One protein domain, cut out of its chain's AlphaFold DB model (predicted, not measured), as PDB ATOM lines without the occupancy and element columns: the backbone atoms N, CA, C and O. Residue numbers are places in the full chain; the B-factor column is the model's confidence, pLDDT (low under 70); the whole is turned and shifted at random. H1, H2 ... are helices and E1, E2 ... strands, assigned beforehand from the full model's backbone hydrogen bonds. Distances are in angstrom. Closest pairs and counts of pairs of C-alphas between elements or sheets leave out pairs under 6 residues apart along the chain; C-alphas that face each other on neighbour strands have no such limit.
ATOM      1  N   ILE A   9     138.388 158.310 273.558       83.56
ATOM      2  CA  ILE A   9     138.540 159.019 274.833       83.56
ATOM      3  C   ILE A   9     138.851 157.981 275.907       83.56
ATOM      4  O   ILE A   9     138.038 157.094 276.171       83.56
ATOM      5  N   GLU A  10     140.027 158.082 276.514       85.56
ATOM      6  CA  GLU A  10     140.359 157.354 277.735       85.56
ATOM      7  C   GLU A  10     139.971 158.199 278.943       85.56
ATOM      8  O   GLU A  10     140.256 159.394 278.968       85.56
ATOM      9  N   ARG A  11     139.330 157.572 279.933       85.94
ATOM     10  CA  ARG A  11     138.964 158.194 281.206       85.94
ATOM     11  C   ARG A  11     139.600 157.430 282.351       85.94
ATOM     12  O   ARG A  11     139.490 156.204 282.390       85.94
ATOM     13  N   ILE A  12     140.208 158.147 283.289       86.00
ATOM     14  CA  ILE A  12     140.764 157.572 284.512       86.00
ATOM     15  C   ILE A  12     140.221 158.271 285.753       86.00
ATOM     16  O   ILE A  12     139.890 159.454 285.749       86.00
ATOM     17  N   CYS A  13     140.173 157.489 286.820       84.38
ATOM     18  CA  CYS A  13     139.603 157.801 288.115       84.38
ATOM     19  C   CYS A  13     140.700 157.562 289.153       84.38
ATOM     20  O   CYS A  13     141.154 156.426 289.288       84.38
ATOM     21  N   VAL A  14     141.147 158.600 289.860       86.12
ATOM     22  CA  VAL A  14     142.278 158.500 290.794       86.12
ATOM     23  C   VAL A  14     141.831 158.910 292.187       86.12
ATOM     24  O   VAL A  14     141.322 160.010 292.382       86.12
ATOM     25  N   PHE A  15     142.015 158.013 293.154       87.44
ATOM     26  CA  PHE A  15     141.777 158.295 294.565       87.44
ATOM     27  C   PHE A  15     143.069 158.748 295.236       87.44
ATOM     28  O   PHE A  15     144.127 158.185 294.964       87.44
ATOM     29  N   HIS A  16     142.961 159.729 296.128       89.25
ATOM     30  CA  HIS A  16     144.096 160.346 296.812       89.25
ATOM     31  C   HIS A  16     143.890 160.307 298.322       89.25
ATOM     32  O   HIS A  16     142.765 160.402 298.825       89.25
ATOM     33  N   ASN A  17     144.989 160.195 299.053       90.94
ATOM     34  CA  ASN A  17     144.986 160.185 300.508       90.94
ATOM     35  C   ASN A  17     145.001 161.597 301.096       90.94
ATOM     36  O   ASN A  17     144.537 161.783 302.222       90.94
ATOM     37  N   SER A  18     145.471 162.592 300.336       88.50
ATOM     38  CA  SER A  18     145.460 163.998 300.742       88.50
ATOM     39  C   SER A  18     145.126 164.958 299.594       88.50
ATOM     40  O   SER A  18     145.133 164.597 298.415       88.50
ATOM     41  N   GLU A  19     144.824 166.206 299.953       85.00
ATOM     42  CA  GLU A  19     144.572 167.282 298.992       85.00
ATOM     43  C   GLU A  19     145.845 167.668 298.224       85.00
ATOM     44  O   GLU A  19     145.792 167.947 297.025       85.00
ATOM     45  N   GLU A  20     147.000 167.627 298.888       87.88
ATOM     46  CA  GLU A  20     148.306 167.881 298.281       87.88
ATOM     47  C   GLU A  20     148.647 166.812 297.240       87.88
ATOM     48  O   GLU A  20     149.094 167.143 296.142       87.88
ATOM     49  N   GLU A  21     148.391 165.536 297.555       88.50
ATOM     50  CA  GLU A  21     148.568 164.430 296.613       88.50
ATOM     51  C   GLU A  21     147.678 164.615 295.381       88.50
ATOM     52  O   GLU A  21     148.174 164.535 294.256       88.50
ATOM     53  N   ALA A  22     146.403 164.962 295.584       86.31
ATOM     54  CA  ALA A  22     145.484 165.251 294.489       86.31
ATOM     55  C   ALA A  22     145.996 166.403 293.608       86.31
ATOM     56  O   ALA A  22     146.004 166.290 292.383       86.31
ATOM     57  N   CYS A  23     146.475 167.496 294.211       85.31
ATOM     58  CA  CYS A  23     147.044 168.629 293.479       85.31
ATOM     59  C   CYS A  23     148.259 168.232 292.630       85.31
ATOM     60  O   CYS A  23     148.323 168.579 291.447       85.31
ATOM     61  N   LEU A  24     149.202 167.486 293.209       87.88
ATOM     62  CA  LEU A  24     150.401 167.020 292.509       87.88
ATOM     63  C   LEU A  24     150.060 166.033 291.388       87.88
ATOM     64  O   LEU A  24     150.626 166.114 290.299       87.88
ATOM     65  N   ALA A  25     149.118 165.121 291.629       87.69
ATOM     66  CA  ALA A  25     148.655 164.170 290.627       87.69
ATOM     67  C   ALA A  25     147.994 164.881 289.439       87.69
ATOM     68  O   ALA A  25     148.289 164.549 288.292       87.69
ATOM     69  N   MET A  26     147.166 165.904 289.685       86.81
ATOM     70  CA  MET A  26     146.557 166.694 288.609       86.81
ATOM     71  C   MET A  26     147.604 167.393 287.732       86.81
ATOM     72  O   MET A  26     147.424 167.452 286.517       86.81
ATOM     73  N   GLN A  27     148.679 167.921 288.326       87.94
ATOM     74  CA  GLN A  27     149.772 168.551 287.576       87.94
ATOM     75  C   GLN A  27     150.501 167.531 286.697       87.94
ATOM     76  O   GLN A  27     150.629 167.751 285.496       87.94
ATOM     77  N   LYS A  28     150.883 166.380 287.267       90.06
ATOM     78  CA  LYS A  28     151.553 165.297 286.528       90.06
ATOM     79  C   LYS A  28     150.702 164.761 285.379       90.06
ATOM     80  O   LYS A  28     151.181 164.634 284.260       90.06
ATOM     81  N   LEU A  29     149.419 164.499 285.622       89.56
ATOM     82  CA  LEU A  29     148.515 163.993 284.588       89.56
ATOM     83  C   LEU A  29     148.320 165.005 283.452       89.56
ATOM     84  O   LEU A  29     148.228 164.611 282.290       89.56
ATOM     85  N   ALA A  30     148.315 166.304 283.761       87.56
ATOM     86  CA  ALA A  30     148.281 167.341 282.735       87.56
ATOM     87  C   ALA A  30     149.547 167.338 281.859       87.56
ATOM     88  O   ALA A  30     149.441 167.506 280.644       87.56
ATOM     89  N   GLU A  31     150.728 167.104 282.441       90.12
ATOM     90  CA  GLU A  31     151.983 166.929 281.692       90.12
ATOM     91  C   GLU A  31     151.954 165.675 280.798       90.12
ATOM     92  O   GLU A  31     152.497 165.688 279.694       90.12
ATOM     93  N   GLU A  32     151.255 164.620 281.222       88.94
ATOM     94  CA  GLU A  32     151.035 163.385 280.451       88.94
ATOM     95  C   GLU A  32     149.949 163.507 279.359       88.94
ATOM     96  O   GLU A  32     149.633 162.530 278.671       88.94
ATOM     97  N   GLY A  33     149.372 164.698 279.179       87.44
ATOM     98  CA  GLY A  33     148.371 164.978 278.149       87.44
ATOM     99  C   GLY A  33     146.935 164.633 278.542       87.44
ATOM    100  O   GLY A  33     146.053 164.630 277.680       87.44
ATOM    101  N   TYR A  34     146.674 164.359 279.822       88.38
ATOM    102  CA  TYR A  34     145.310 164.303 280.331       88.38
ATOM    103  C   TYR A  34     144.729 165.699 280.556       88.38
ATOM    104  O   TYR A  34     145.419 166.685 280.816       88.38
ATOM    105  N   SER A  35     143.407 165.776 280.491       80.50
ATOM    106  CA  SER A  35     142.642 166.944 280.870       80.50
ATOM    107  C   SER A  35     142.848 167.258 282.350       80.50
ATOM    108  O   SER A  35     143.125 166.395 283.192       80.50
ATOM    109  N   LYS A  36     142.597 168.521 282.693       68.75
ATOM    110  CA  LYS A  36     142.308 168.884 284.082       68.75
ATOM    111  C   LYS A  36     141.077 168.110 284.569       68.75
ATOM    112  O   LYS A  36     140.297 167.623 283.747       68.75
ATOM    113  N   ASN A  37     140.933 168.014 285.892       65.81
ATOM    114  CA  ASN A  37     139.853 167.262 286.524       65.81
ATOM    115  C   ASN A  37     138.492 167.626 285.902       65.81
ATOM    116  O   ASN A  37     138.079 168.785 285.974       65.81
ATOM    117  N   THR A  38     137.811 166.660 285.285       62.41
ATOM    118  CA  THR A  38     136.537 166.888 284.582       62.41
ATOM    119  C   THR A  38     135.357 167.045 285.535       62.41
ATOM    120  O   THR A  38     134.311 167.572 285.153       62.41
ATOM    121  N   ARG A  39     135.531 166.669 286.808       58.16
ATOM    122  CA  ARG A  39     134.513 166.771 287.855       58.16
ATOM    123  C   ARG A  39     134.780 167.984 288.750       58.16
ATOM    124  O   ARG A  39     135.214 167.856 289.893       58.16
ATOM    125  N   GLN A  40     134.527 169.185 288.233       50.38
ATOM    126  CA  GLN A  40     134.599 170.419 289.022       50.38
ATOM    127  C   GLN A  40     133.280 170.627 289.792       50.38
ATOM    128  O   GLN A  40     132.281 171.080 289.240       50.38
ATOM    129  N   GLY A  41     133.256 170.275 291.081       44.50
ATOM    130  CA  GLY A  41     132.218 170.751 292.002       44.50
ATOM    131  C   GLY A  41     132.400 172.247 292.291       44.50
ATOM    132  O   GLY A  41     133.529 172.730 292.340       44.50
ATOM    133  N   SER A  42     131.300 172.975 292.506       36.84
ATOM    134  CA  SER A  42     131.170 174.447 292.613       36.84
ATOM    135  C   SER A  42     131.917 175.149 293.764       36.84
ATOM    136  O   SER A  42     131.616 176.293 294.099       36.84
ATOM    137  N   THR A  43     132.913 174.519 294.376       41.06
ATOM    138  CA  THR A  43     133.792 175.182 295.348       41.06
ATOM    139  C   THR A  43     135.056 175.670 294.651       41.06
ATOM    140  O   THR A  43     135.679 174.909 293.916       41.06
ATOM    141  N   GLN A  44     135.458 176.918 294.909       37.88
ATOM    142  CA  GLN A  44     136.612 177.610 294.300       37.88
ATOM    143  C   GLN A  44     137.979 176.913 294.476       37.88
ATOM    144  O   GLN A  44     138.950 177.333 293.857       37.88
ATOM    145  N   PHE A  45     138.046 175.828 295.249       40.56
ATOM    146  CA  PHE A  45     139.233 174.982 295.424       40.56
ATOM    147  C   PHE A  45     139.063 173.567 294.861       40.56
ATOM    148  O   PHE A  45     139.877 172.693 295.121       40.56
ATOM    149  N   GLY A  46     137.997 173.322 294.090       40.50
ATOM    150  CA  GLY A  46     137.760 172.037 293.452       40.50
ATOM    151  C   GLY A  46     137.746 170.891 294.452       40.50
ATOM    152  O   GLY A  46     138.358 169.883 294.149       40.50
ATOM    153  N   ARG A  47     137.104 171.038 295.631       48.91
ATOM    154  CA  ARG A  47     137.053 169.977 296.649       48.91
ATOM    155  C   ARG A  47     136.615 168.674 296.001       48.91
ATOM    156  O   ARG A  47     135.472 168.476 295.592       48.91
ATOM    157  N   VAL A  48     137.615 167.821 295.889       54.75
ATOM    158  CA  VAL A  48     137.653 166.610 295.105       54.75
ATOM    159  C   VAL A  48     137.015 165.492 295.937       54.75
ATOM    160  O   VAL A  48     137.673 164.524 296.269       54.75
ATOM    161  N   THR A  49     135.784 165.649 296.421       58.72
ATOM    162  CA  THR A  49     135.271 164.764 297.481       58.72
ATOM    163  C   THR A  49     134.013 164.033 297.053       58.72
ATOM    164  O   THR A  49     133.008 164.669 296.734       58.72
ATOM    165  N   ILE A  50     134.028 162.698 297.113       60.56
ATOM    166  CA  ILE A  50     132.777 161.946 297.260       60.56
ATOM    167  C   ILE A  50     132.381 162.105 298.722       60.56
ATOM    168  O   ILE A  50     132.953 161.461 299.596       60.56
ATOM    169  N   THR A  51     131.485 163.047 299.000       64.94
ATOM    170  CA  THR A  51     130.929 163.245 300.338       64.94
ATOM    171  C   THR A  51     129.826 162.233 300.606       64.94
ATOM    172  O   THR A  51     129.174 161.767 299.677       64.94
ATOM    173  N   GLU A  52     129.580 161.964 301.887       73.19
ATOM    174  CA  GLU A  52     128.498 161.081 302.339       73.19
ATOM    175  C   GLU A  52     128.695 159.608 301.946       73.19
ATOM    176  O   GLU A  52     127.725 158.899 301.691       73.19
ATOM    177  N   LEU A  53     129.946 159.127 301.941       81.06
ATOM    178  CA  LEU A  53     130.231 157.706 301.713       81.06
ATOM    179  C   LEU A  53     129.460 156.842 302.715       81.06
ATOM    180  O   LEU A  53     129.687 156.930 303.932       81.06
ATOM    181  N   SER A  54     128.576 155.986 302.200       84.50
ATOM    182  CA  SER A  54     127.883 154.997 303.019       84.50
ATOM    183  C   SER A  54     128.889 154.003 303.604       84.50
ATOM    184  O   SER A  54     130.019 153.892 303.129       84.50
ATOM    185  N   GLN A  55     128.497 153.248 304.631       87.69
ATOM    186  CA  GLN A  55     129.373 152.206 305.178       87.69
ATOM    187  C   GLN A  55     129.778 151.181 304.101       87.69
ATOM    188  O   GLN A  55     130.939 150.790 304.037       87.69
ATOM    189  N   LEU A  56     128.851 150.824 303.205       89.62
ATOM    190  CA  LEU A  56     129.122 149.912 302.094       89.62
ATOM    191  C   LEU A  56     130.170 150.483 301.125       89.62
ATOM    192  O   LEU A  56     131.079 149.767 300.712       89.62
ATOM    193  N   ASP A  57     130.084 151.773 300.789       87.12
ATOM    194  CA  ASP A  57     131.071 152.415 299.911       87.12
ATOM    195  C   ASP A  57     132.464 152.421 300.550       87.12
ATOM    196  O   ASP A  57     133.463 152.181 299.872       87.12
ATOM    197  N   GLN A  58     132.532 152.654 301.864       89.12
ATOM    198  CA  GLN A  58     133.783 152.612 302.622       89.12
ATOM    199  C   GLN A  58     134.403 151.207 302.595       89.12
ATOM    200  O   GLN A  58     135.598 151.075 302.334       89.12
ATOM    201  N   GLU A  59     133.603 150.159 302.802       92.81
ATOM    202  CA  GLU A  59     134.055 148.762 302.751       92.81
ATOM    203  C   GLU A  59     134.561 148.373 301.352       92.81
ATOM    204  O   GLU A  59     135.629 147.772 301.219       92.81
ATOM    205  N   ILE A  60     133.846 148.771 300.294       91.44
ATOM    206  CA  ILE A  60     134.262 148.525 298.905       91.44
ATOM    207  C   ILE A  60     135.576 149.250 298.593       91.44
ATOM    208  O   ILE A  60     136.468 148.665 297.968       91.44
ATOM    209  N   LEU A  61     135.715 150.508 299.020       88.50
ATOM    210  CA  LEU A  61     136.932 151.290 298.813       88.50
ATOM    211  C   LEU A  61     138.123 150.669 299.539       88.50
ATOM    212  O   LEU A  61     139.155 150.467 298.911       88.50
ATOM    213  N   LEU A  62     137.968 150.296 300.810       92.31
ATOM    214  CA  LEU A  62     139.028 149.649 301.587       92.31
ATOM    215  C   LEU A  62     139.390 148.264 301.036       92.31
ATOM    216  O   LEU A  62     140.555 147.881 301.057       92.31
ATOM    217  N   SER A  63     138.427 147.519 300.485       95.06
ATOM    218  CA  SER A  63     138.707 146.232 299.841       95.06
ATOM    219  C   SER A  63     139.519 146.378 298.552       95.06
ATOM    220  O   SER A  63     140.321 145.499 298.244       95.06
ATOM    221  N   ARG A  64     139.295 147.446 297.776       91.81
ATOM    222  CA  ARG A  64     140.000 147.687 296.503       91.81
ATOM    223  C   ARG A  64     141.316 148.433 296.692       91.81
ATOM    224  O   ARG A  64     142.278 148.168 295.977       91.81
ATOM    225  N   PHE A  65     141.353 149.344 297.655       90.31
ATOM    226  CA  PHE A  65     142.474 150.219 297.964       90.31
ATOM    227  C   PHE A  65     142.732 150.180 299.479       90.31
ATOM    228  O   PHE A  65     142.335 151.098 300.193       90.31
ATOM    229  N   PRO A  66     143.417 149.144 300.000       92.56
ATOM    230  CA  PRO A  66     143.590 148.953 301.446       92.56
ATOM    231  C   PRO A  66     144.273 150.113 302.179       92.56
ATOM    232  O   PRO A  66     144.092 150.278 303.380       92.56
ATOM    233  N   ASN A  67     145.043 150.925 301.450       92.94
ATOM    234  CA  ASN A  67     145.784 152.064 301.986       92.94
ATOM    235  C   ASN A  67     145.056 153.407 301.796       92.94
ATOM    236  O   ASN A  67     145.677 154.452 301.992       92.94
ATOM    237  N   ILE A  68     143.790 153.402 301.360       91.31
ATOM    238  CA  ILE A  68     143.040 154.640 301.144       91.31
ATOM    239  C   ILE A  68     142.648 155.285 302.475       91.31
ATOM    240  O   ILE A  68     142.158 154.626 303.393       91.31
ATOM    241  N   VAL A  69     142.832 156.599 302.572       91.88
ATOM    242  CA  VAL A  69     142.434 157.377 303.744       91.88
ATOM    243  C   VAL A  69     141.006 157.879 303.566       91.88
ATOM    244  O   VAL A  69     140.721 158.706 302.701       91.88
ATOM    245  N   ILE A  70     140.110 157.400 304.429       90.44
ATOM    246  CA  ILE A  70     138.731 157.885 304.523       90.44
ATOM    247  C   ILE A  70     138.674 158.983 305.582       90.44
ATOM    248  O   ILE A  70     138.837 158.743 306.781       90.44
ATOM    249  N   HIS A  71     138.425 160.203 305.128       88.88
ATOM    250  CA  HIS A  71     138.346 161.399 305.950       88.88
ATOM    251  C   HIS A  71     136.959 161.559 306.564       88.88
ATOM    252  O   HIS A  71     135.969 161.043 306.044       88.88
ATOM    253  N   LYS A  72     136.879 162.308 307.665       89.50
ATOM    254  CA  LYS A  72     135.626 162.606 308.367       89.50
ATOM    255  C   LYS A  72     135.459 164.107 308.518       89.50
ATOM    256  O   LYS A  72     136.382 164.789 308.949       89.50
ATOM    257  N   ILE A  73     134.269 164.614 308.226       86.25
ATOM    258  CA  ILE A  73     133.905 166.011 308.459       86.25
ATOM    259  C   ILE A  73     132.594 166.076 309.234       86.25
ATOM    260  O   ILE A  73     131.586 165.488 308.838       86.25
ATOM    261  N   LYS A  74     132.604 166.780 310.368       83.69
ATOM    262  CA  LYS A  74     131.379 167.067 311.114       83.69
ATOM    263  C   LYS A  74     130.662 168.233 310.440       83.69
ATOM    264  O   LYS A  74     131.278 169.262 310.165       83.69
ATOM    265  N   SER A  75     129.375 168.061 310.154       79.62
ATOM    266  CA  SER A  75     128.549 169.141 309.623       79.62
ATOM    267  C   SER A  75     128.496 170.298 310.620       79.62
ATOM    268  O   SER A  75     128.322 170.086 311.816       79.62
ATOM    269  N   LEU A  76     128.614 171.533 310.130       78.75
ATOM    270  CA  LEU A  76     128.399 172.725 310.959       78.75
ATOM    271  C   LEU A  76     126.910 172.975 311.238       78.75
ATOM    272  O   LEU A  76     126.571 173.675 312.184       78.75
ATOM    273  N   PHE A  77     126.026 172.404 310.415       80.50
ATOM    274  CA  PHE A  77     124.585 172.669 310.430       80.50
ATOM    275  C   PHE A  77     123.757 171.487 310.954       80.50
ATOM    276  O   PHE A  77     122.533 171.559 310.992       80.50
ATOM    277  N   SER A  78     124.399 170.376 311.328       80.88
ATOM    278  CA  SER A  78     123.738 169.205 311.911       80.88
ATOM    279  C   SER A  78     124.716 168.386 312.750       80.88
ATOM    280  O   SER A  78     125.924 168.477 312.562       80.88
ATOM    281  N   ASP A  79     124.215 167.499 313.609       81.94
ATOM    282  CA  ASP A  79     125.064 166.540 314.334       81.94
ATOM    283  C   ASP A  79     125.576 165.381 313.461       81.94
ATOM    284  O   ASP A  79     126.159 164.415 313.958       81.94
ATOM    285  N   LYS A  80     125.387 165.462 312.140       81.81
ATOM    286  CA  LYS A  80     125.845 164.435 311.209       81.81
ATOM    287  C   LYS A  80     127.349 164.540 310.976       81.81
ATOM    288  O   LYS A  80     127.908 165.624 310.798       81.81
ATOM    289  N   THR A  81     127.988 163.376 310.922       84.38
ATOM    290  CA  THR A  81     129.370 163.222 310.465       84.38
ATOM    291  C   THR A  81     129.356 162.579 309.091       84.38
ATOM    292  O   THR A  81     128.730 161.538 308.900       84.38
ATOM    293  N   TYR A  82     130.062 163.187 308.148       84.19
ATOM    294  CA  TYR A  82     130.195 162.688 306.790       84.19
ATOM    295  C   TYR A  82     131.579 162.106 306.574       84.19
ATOM    296  O   TYR A  82     132.565 162.637 307.083       84.19
ATOM    297  N   HIS A  83     131.636 161.032 305.795       87.38
ATOM    298  CA  HIS A  83     132.881 160.428 305.348       87.38
ATOM    299  C   HIS A  83     133.146 160.828 303.900       87.38
ATOM    300  O   HIS A  83     132.201 160.951 303.114       87.38
ATOM    301  N   TYR A  84     134.412 161.053 303.563       85.75
ATOM    302  CA  TYR A  84     134.818 161.399 302.207       85.75
ATOM    303  C   TYR A  84     136.222 160.893 301.867       85.75
ATOM    304  O   TYR A  84     137.025 160.605 302.749       85.75
ATOM    305  N   VAL A  85     136.521 160.810 300.572       87.44
ATOM    306  CA  VAL A  85     137.863 160.549 300.019       87.44
ATOM    307  C   VAL A  85     138.184 161.597 298.964       87.44
ATOM    308  O   VAL A  85     137.257 162.153 298.368       87.44
ATOM    309  N   TYR A  86     139.469 161.847 298.715       86.06
ATOM    310  CA  TYR A  86     139.886 162.685 297.594       86.06
ATOM    311  C   TYR A  86     139.846 161.867 296.282       86.06
ATOM    312  O   TYR A  86     140.317 160.734 296.256       86.06
ATOM    313  N   TYR A  87     139.253 162.399 295.206       84.12
ATOM    314  CA  TYR A  87     138.955 161.682 293.942       84.12
ATOM    315  C   TYR A  87     139.000 162.541 292.643       84.12
ATOM    316  O   TYR A  87     138.063 163.291 292.352       84.12
ATOM    317  N   THR A  88     140.025 162.430 291.802       83.94
ATOM    318  CA  THR A  88     140.074 163.176 290.527       83.94
ATOM    319  C   THR A  88     139.675 162.319 289.327       83.94
ATOM    320  O   THR A  88     139.932 161.116 289.292       83.94
ATOM    321  N   GLU A  89     139.064 162.945 288.317       84.94
ATOM    322  CA  GLU A  89     138.692 162.303 287.055       84.94
ATOM    323  C   GLU A  89     139.371 163.001 285.881       84.94
ATOM    324  O   GLU A  89     139.317 164.221 285.767       84.94
ATOM    325  N   HIS A  90     140.013 162.244 285.001       85.12
ATOM    326  CA  HIS A  90     140.829 162.799 283.929       85.12
ATOM    327  C   HIS A  90     140.541 162.108 282.608       85.12
ATOM    328  O   HIS A  90     140.353 160.893 282.571       85.12
ATOM    329  N   GLU A  91     140.560 162.868 281.517       88.19
ATOM    330  CA  GLU A  91     140.325 162.347 280.174       88.19
ATOM    331  C   GLU A  91     141.503 162.640 279.252       88.19
ATOM    332  O   GLU A  91     142.088 163.714 279.324       88.19
ATOM    333  N   ARG A  92     141.831 161.738 278.328       88.25
ATOM    334  CA  ARG A  92     142.723 162.064 277.209       88.25
ATOM    335  C   ARG A  92     142.218 161.476 275.906       88.25
ATOM    336  O   ARG A  92     141.617 160.401 275.882       88.25
ATOM    337  N   ILE A  93     142.485 162.181 274.813       86.69
ATOM    338  CA  ILE A  93     142.178 161.701 273.467       86.69
ATOM    339  C   ILE A  93     143.363 160.872 272.982       86.69
ATOM    340  O   ILE A  93     144.480 161.369 272.875       86.69
ATOM    341  N   ILE A  94     143.107 159.609 272.663       83.50
ATOM    342  CA  ILE A  94     144.068 158.698 272.051       83.50
ATOM    343  C   ILE A  94     143.701 158.556 270.576       83.50
ATOM    344  O   ILE A  94     142.612 158.088 270.229       83.50
ATOM    345  N   GLU A  95     144.621 158.933 269.691       75.75
ATOM    346  CA  GLU A  95     144.494 158.633 268.268       75.75
ATOM    347  C   GLU A  95     144.833 157.159 268.032       75.75
ATOM    348  O   GLU A  95     145.994 156.753 268.112       75.75
ATOM    349  N   ARG A  96     143.830 156.330 267.717       62.59
ATOM    350  CA  ARG A  96     144.100 154.996 267.174       62.59
ATOM    351  C   ARG A  96     144.245 155.103 265.661       62.59
ATOM    352  O   ARG A  96     143.304 155.491 264.965       62.59
ATOM    353  N   ARG A  97     145.421 154.736 265.154       55.34
ATOM    354  CA  ARG A  97     145.609 154.443 263.731       55.34
ATOM    355  C   ARG A  97     145.053 153.044 263.471       55.34
ATOM    356  O   ARG A  97     145.512 152.084 264.085       55.34
ATOM    357  N   GLU A  98     144.030 152.946 262.629       55.12
ATOM    358  CA  GLU A  98     143.617 151.668 262.044       55.12
ATOM    359  C   GLU A  98     144.674 151.310 260.984       55.12
ATOM    360  O   GLU A  98     144.892 152.094 260.058       55.12
TER     361      GLU A  98
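What this domain is: This is residues 9 to 98 of the 99 residues of an uncharacterized protein of Listeria booriae (UniProt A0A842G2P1). One very long strand, E4, is the spine of a narrow four-stranded sheet: E3 pairs with its beginning and E1 with a later stretch on one side, and the short E2 pairs on the other side between those stretches. The helix H1 lies along the strands over one face of this sheet, while H2 sits off to one side and only grazes it. The printed part has 90 residues, with two named helices and four named strands; along the chain E1 is followed by H1, then come E2 and H2, and last E3 and E4; the sheet is branched, with E4 the antiparallel neighbour of E1, of E2 and of E3, and the class is mixed, helices and strands. The whole is loose, with a radius of gyration of the C-alphas of 15.2 A, and elongated, spanning 56 by 32 by 19 A.

Where its parts are: E4, residues 81 to 96, is 46.5 A long and ends with C-alpha 96 at (144.100, 154.996, 267.174). E1, residues 9 to 16, is 22.7 A long and begins with C-alpha 9 at (138.540, 159.019, 274.833). E3 is residues 71 to 74, 10.4 A, and E2 is residues 49 to 51, 5.4 A. H1, residues 19 to 31, is 18.8 A long, with C-alpha 19 at (144.572, 167.282, 298.992). H2 is residues 55 to 64, 14.4 A.

How they stand to each other: The pairing along E4 is staggered. E1 is its antiparallel neighbour over residues 86 to 93, at 151 degrees, with N 12 and O 90 at 2.8 A and N 92 and O 10 at 2.9 A. E3 and E4 form a hairpin at 133 degrees, with N 73 and O 82 at 2.8 A. E2 is antiparallel to E4 at 136 degrees; C-alphas 51 and 84 face each other at 4.7 A, but no backbone N and O across this pair are within hydrogen-bond range. E1 and E3 lie on one side of E4, E2 on the other side. H1 is on the sheet at a height of 8.7 A, over E1 and only just not over E4, on which 2 of its 13 C-alphas fall; it runs along the strands, at 19 degrees to E1 on the local plane. The closest C-alphas of H1 and E4 are those of Glu 19 and Tyr 86, 6.7 A apart. H2 only grazes the sheet with residues 55 to 61; H2 and E4 are near each other, with 6 pairs of C-alphas within 10 A. H1 and H2 are apart. In H1 and H2 every O i to N i+4 pair is within hydrogen-bond range.

The domain as a whole: The C-alphas farthest apart are those of Asp 79 and Glu 98, 57.4 A. The printed part has no cut. The link from H1 to E2, residues 32 to 48, is long. Mean pLDDT of the printed part is 79.6; residues 36 to 51 and 96 to 98 are under 70.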